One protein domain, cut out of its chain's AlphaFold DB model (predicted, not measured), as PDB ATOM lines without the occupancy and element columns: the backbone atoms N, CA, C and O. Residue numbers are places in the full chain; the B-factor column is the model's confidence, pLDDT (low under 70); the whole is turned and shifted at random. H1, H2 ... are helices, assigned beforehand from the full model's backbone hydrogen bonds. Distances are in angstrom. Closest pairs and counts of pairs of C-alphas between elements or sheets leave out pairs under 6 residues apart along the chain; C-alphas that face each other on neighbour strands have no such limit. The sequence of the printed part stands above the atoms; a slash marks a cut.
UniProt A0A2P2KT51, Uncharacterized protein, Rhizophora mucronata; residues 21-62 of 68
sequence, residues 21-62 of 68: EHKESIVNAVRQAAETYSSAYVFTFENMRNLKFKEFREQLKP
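What this domain is: This is residues 21 to 62 of the 68 residues of an uncharacterized protein of Rhizophora mucronata (UniProt A0A2P2KT51). Two helices stand apart, joined by a long extended link that runs back from the end of H1 to the start of H2, in an open zigzag like a letter N with an empty middle. The printed part has 42 residues with two named helices, H1 then H2, and no named strand; the class is all helix. It is loose, with a radius of gyration of the C-alphas of 12.7 A, and spans 28 by 26 by 18 A.

Where its parts are: H1, residues 21 to 36, runs 22.5 A from C-alpha 21 at (296.251, 274.550, 290.880) to C-alpha 36 at (279.432, 276.713, 305.629). H2, residues 50 to 60, runs 15.3 A and ends with C-alpha 60 at (272.634, 285.393, 294.954).

How they stand to each other: H1 and H2 are apart, with no C-alpha of the one within 8 A of the other. In H1 and H2 every O i to N i+4 pair is within hydrogen-bond range.

The domain as a whole: The link from H1 to H2, residues 37 to 49, is long. The C-alphas farthest apart, of Glu 35 and Asn 47, are 31.3 A apart. The printed part has no cut, and no printed residue is under 70 in pLDDT.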
ATOM      1  N   GLU A  21     296.480 273.590 289.788       93.06
ATOM      2  CA  GLU A  21     296.251 274.550 290.880       93.06
ATOM      3  C   GLU A  21     294.849 275.170 290.828       93.06
ATOM      4  O   GLU A  21     294.177 275.315 291.844       93.06
ATOM      5  N   HIS A  22     294.358 275.479 289.623       92.31
ATOM      6  CA  HIS A  22     293.020 276.038 289.474       92.31
ATOM      7  C   HIS A  22     291.933 275.036 289.872       92.31
ATOM      8  O   HIS A  22     290.969 275.411 290.530       92.31
ATOM      9  N   LYS A  23     292.099 273.758 289.510       91.69
ATOM     10  CA  LYS A  23     291.153 272.702 289.892       91.69
ATOM     11  C   LYS A  23     291.176 272.457 291.397       91.69
ATOM     12  O   LYS A  23     290.117 272.312 291.995       91.69
ATOM     13  N   GLU A  24     292.359 272.445 292.006       94.88
ATOM     14  CA  GLU A  24     292.503 272.308 293.461       94.88
ATOM     15  C   GLU A  24     291.831 273.473 294.199       94.88
ATOM     16  O   GLU A  24     291.103 273.245 295.162       94.88
ATOM     17  N   SER A  25     291.974 274.703 293.694       93.06
ATOM     18  CA  SER A  25     291.278 275.875 294.239       93.06
ATOM     19  C   SER A  25     289.752 275.739 294.179       93.06
ATOM     20  O   SER A  25     289.091 276.033 295.175       93.06
ATOM     21  N   ILE A  26     289.195 275.254 293.063       92.31
ATOM     22  CA  ILE A  26     287.747 275.016 292.929       92.31
ATOM     23  C   ILE A  26     287.287 273.956 293.934       92.31
ATOM     24  O   ILE A  26     286.332 274.179 294.671       92.31
ATOM     25  N   VAL A  27     287.990 272.822 294.017       93.19
ATOM     26  CA  VAL A  27     287.631 271.726 294.932       93.19
ATOM     27  C   VAL A  27     287.660 272.185 296.390       93.19
ATOM     28  O   VAL A  27     286.745 271.870 297.150       93.19
ATOM     29  N   ASN A  28     288.676 272.955 296.781       94.19
ATOM     30  CA  ASN A  28     288.770 273.493 298.137       94.19
ATOM     31  C   ASN A  28     287.641 274.491 298.430       94.19
ATOM     32  O   ASN A  28     287.043 274.424 299.502       94.19
ATOM     33  N   ALA A  29     287.293 275.355 297.472       91.25
ATOM     34  CA  ALA A  29     286.172 276.282 297.618       91.25
ATOM     35  C   ALA A  29     284.826 275.552 297.770       91.25
ATOM     36  O   ALA A  29     284.010 275.953 298.597       91.25
ATOM     37  N   VAL A  30     284.602 274.466 297.019       91.75
ATOM     38  CA  VAL A  30     283.391 273.637 297.149       91.75
ATOM     39  C   VAL A  30     283.318 272.975 298.525       91.75
ATOM     40  O   VAL A  30     282.265 273.022 299.151       91.75
ATOM     41  N   ARG A  31     284.422 272.397 299.024       92.31
ATOM     42  CA  ARG A  31     284.458 271.787 300.369       92.31
ATOM     43  C   ARG A  31     284.133 272.802 301.461       92.31
ATOM     44  O   ARG A  31     283.262 272.547 302.280       92.31
ATOM     45  N   GLN A  32     284.758 273.976 301.407       91.81
ATOM     46  CA  GLN A  32     284.494 275.045 302.368       91.81
ATOM     47  C   GLN A  32     283.033 275.524 302.310       91.81
ATOM     48  O   GLN A  32     282.414 275.770 303.343       91.81
ATOM     49  N   ALA A  33     282.460 275.643 301.109       90.06
ATOM     50  CA  ALA A  33     281.054 276.006 300.952       90.06
ATOM     51  C   ALA A  33     280.117 274.922 301.511       90.06
ATOM     52  O   ALA A  33     279.147 275.257 302.180       90.06
ATOM     53  N   ALA A  34     280.426 273.641 301.300       90.38
ATOM     54  CA  ALA A  34     279.640 272.534 301.843       90.38
ATOM     55  C   ALA A  34     279.645 272.490 303.382       90.38
ATOM     56  O   ALA A  34     278.667 272.062 303.980       90.38
ATOM     57  N   GLU A  35     280.721 272.952 304.023       92.00
ATOM     58  CA  GLU A  35     280.786 273.093 305.485       92.00
ATOM     59  C   GLU A  35     280.035 274.335 305.994       92.00
ATOM     60  O   GLU A  35     279.477 274.320 307.087       92.00
ATOM     61  N   THR A  36     280.013 275.420 305.212       90.94
ATOM     62  CA  THR A  36     279.432 276.713 305.629       90.94
ATOM     63  C   THR A  36     277.918 276.781 305.418       90.94
ATOM     64  O   THR A  36     277.211 277.427 306.192       90.94
ATOM     65  N   TYR A  37     277.409 276.157 304.354       89.31
ATOM     66  CA  TYR A  37     276.009 276.254 303.942       89.31
ATOM     67  C   TYR A  37     275.282 274.926 304.156       89.31
ATOM     68  O   TYR A  37     275.782 273.865 303.796       89.31
ATOM     69  N   SER A  38     274.062 274.987 304.692       90.88
ATOM     70  CA  SER A  38     273.254 273.798 304.998       90.88
ATOM     71  C   SER A  38     272.649 273.115 303.769       90.88
ATOM     72  O   SER A  38     272.333 271.928 303.820       90.88
ATOM     73  N   SER A  39     272.477 273.857 302.674       89.31
ATOM     74  CA  SER A  39     271.789 273.392 301.470       89.31
ATOM     75  C   SER A  39     272.603 273.703 300.220       89.31
ATOM     76  O   SER A  39     273.183 274.781 300.092       89.31
ATOM     77  N   ALA A  40     272.582 272.776 299.262       90.25
ATOM     78  CA  ALA A  40     273.200 272.929 297.950       90.25
ATOM     79  C   ALA A  40     272.142 272.832 296.844       90.25
ATOM     80  O   ALA A  40     271.214 272.030 296.927       90.25
ATOM     81  N   TYR A  41     272.307 273.635 295.791       88.75
ATOM     82  CA  TYR A  41     271.408 273.669 294.637       88.75
ATOM     83  C   TYR A  41     272.198 273.426 293.354       88.75
ATOM     84  O   TYR A  41     273.293 273.964 293.184       88.75
ATOM     85  N   VAL A  42     271.631 272.635 292.443       89.50
ATOM     86  CA  VAL A  42     272.223 272.333 291.136       89.50
ATOM     87  C   VAL A  42     271.305 272.881 290.054       89.50
ATOM     88  O   VAL A  42     270.128 272.533 289.996       89.50
ATOM     89  N   PHE A  43     271.855 273.730 289.191       86.19
ATOM     90  CA  PHE A  43     271.138 274.315 288.065       86.19
ATOM     91  C   PHE A  43     271.778 273.870 286.756       86.19
ATOM     92  O   PHE A  43     273.001 273.765 286.655       86.19
ATOM     93  N   THR A  44     270.950 273.644 285.743       89.94
ATOM     94  CA  THR A  44     271.401 273.406 284.371       89.94
ATOM     95  C   THR A  44     270.775 274.464 283.477       89.94
ATOM     96  O   THR A  44     269.609 274.817 283.634       89.94
ATOM     97  N   PHE A  45     271.573 275.010 282.566       87.62
ATOM     98  CA  PHE A  45     271.126 276.034 281.633       87.62
ATOM     99  C   PHE A  45     271.680 275.718 280.251       87.62
ATOM    100  O   PHE A  45     272.847 275.350 280.118       87.62
ATOM    101  N   GLU A  46     270.864 275.922 279.224       92.88
ATOM    102  CA  GLU A  46     271.285 275.818 277.832       92.88
ATOM    103  C   GLU A  46     271.375 277.221 277.220       92.88
ATOM    104  O   GLU A  46     270.479 278.046 277.399       92.88
ATOM    105  N   ASN A  47     272.473 277.521 276.517       90.56
ATOM    106  CA  ASN A  47     272.676 278.778 275.781       90.56
ATOM    107  C   ASN A  47     272.504 280.077 276.605       90.56
ATOM    108  O   ASN A  47     272.192 281.139 276.059       90.56
ATOM    109  N   MET A  48     272.748 280.035 277.921       90.00
ATOM    110  CA  MET A  48     272.680 281.233 278.760       90.00
ATOM    111  C   MET A  48     273.809 282.211 278.417       90.00
ATOM    112  O   MET A  48     274.997 281.887 278.463       90.00
ATOM    113  N   ARG A  49     273.442 283.461 278.121       92.12
ATOM    114  CA  ARG A  49     274.425 284.529 277.918       92.12
ATOM    115  C   ARG A  49     275.060 284.947 279.243       92.12
ATOM    116  O   ARG A  49     274.378 285.107 280.254       92.12
ATOM    117  N   ASN A  50     276.354 285.264 279.189       90.06
ATOM    118  CA  ASN A  50     277.145 285.700 280.345       90.06
ATOM    119  C   ASN A  50     276.530 286.901 281.093       90.06
ATOM    120  O   ASN A  50     276.627 286.973 282.310       90.06
ATOM    121  N   LEU A  51     275.866 287.828 280.389       93.88
ATOM    122  CA  LEU A  51     275.210 288.983 281.019       93.88
ATOM    123  C   LEU A  51     274.163 288.551 282.056       93.88
ATOM    124  O   LEU A  51     274.229 288.965 283.208       93.88
ATOM    125  N   LYS A  52     273.250 287.656 281.660       90.19
ATOM    126  CA  LYS A  52     272.198 287.141 282.545       90.19
ATOM    127  C   LYS A  52     272.761 286.316 283.686       90.19
ATOM    128  O   LYS A  52     272.285 286.410 284.811       90.19
ATOM    129  N   PHE A  53     273.829 285.576 283.419       88.75
ATOM    130  CA  PHE A  53     274.481 284.804 284.460       88.75
ATOM    131  C   PHE A  53     275.173 285.680 285.509       88.75
ATOM    132  O   PHE A  53     275.128 285.373 286.697       88.75
ATOM    133  N   LYS A  54     275.763 286.809 285.099       90.31
ATOM    134  CA  LYS A  54     276.322 287.797 286.031       90.31
ATOM    135  C   LYS A  54     275.242 288.447 286.892       90.31
ATOM    136  O   LYS A  54     275.423 288.508 288.102       90.31
ATOM    137  N   GLU A  55     274.127 288.868 286.290       91.94
ATOM    138  CA  GLU A  55     272.969 289.411 287.023       91.94
ATOM    139  C   GLU A  55     272.468 288.415 288.083       91.94
ATOM    140  O   GLU A  55     272.281 288.777 289.241       91.94
ATOM    141  N   PHE A  56     272.335 287.141 287.714       88.69
ATOM    142  CA  PHE A  56     271.927 286.077 288.632       88.69
ATOM    143  C   PHE A  56     272.898 285.897 289.809       88.69
ATOM    144  O   PHE A  56     272.478 285.775 290.959       88.69
ATOM    145  N   ARG A  57     274.212 285.928 289.557       87.88
ATOM    146  CA  ARG A  57     275.209 285.829 290.635       87.88
ATOM    147  C   ARG A  57     275.188 287.021 291.578       87.88
ATOM    148  O   ARG A  57     275.362 286.820 292.773       87.88
ATOM    149  N   GLU A  58     275.000 288.231 291.060       90.56
ATOM    150  CA  GLU A  58     274.871 289.444 291.881       90.56
ATOM    151  C   GLU A  58     273.684 289.321 292.847       90.56
ATOM    152  O   GLU A  58     273.831 289.600 294.035       90.56
ATOM    153  N   GLN A  59     272.548 288.806 292.368       89.88
ATOM    154  CA  GLN A  59     271.356 288.576 293.194       89.88
ATOM    155  C   GLN A  59     271.570 287.515 294.282       89.88
ATOM    156  O   GLN A  59     271.029 287.647 295.377       89.88
ATOM    157  N   LEU A  60     272.358 286.474 294.000       87.19
ATOM    158  CA  LEU A  60     272.634 285.393 294.954       87.19
ATOM    159  C   LEU A  60     273.782 285.691 295.922       87.19
ATOM    160  O   LEU A  60     273.844 285.088 296.987       87.19
ATOM    161  N   LYS A  61     274.668 286.631 295.594       85.88
ATOM    162  CA  LYS A  61     275.841 287.001 296.399       85.88
ATOM    163  C   LYS A  61     275.573 287.273 297.892       85.88
ATOM    164  O   LYS A  61     276.419 286.868 298.688       85.88
ATOM    165  N   PRO A  62     274.480 287.947 298.313       84.94
ATOM    166  CA  PRO A  62     274.238 288.205 299.735       84.94
ATOM    167  C   PRO A  62     273.812 286.959 300.525       84.94
ATOM    168  O   PRO A  62     274.005 286.928 301.736       84.94
TER     169      PRO A  62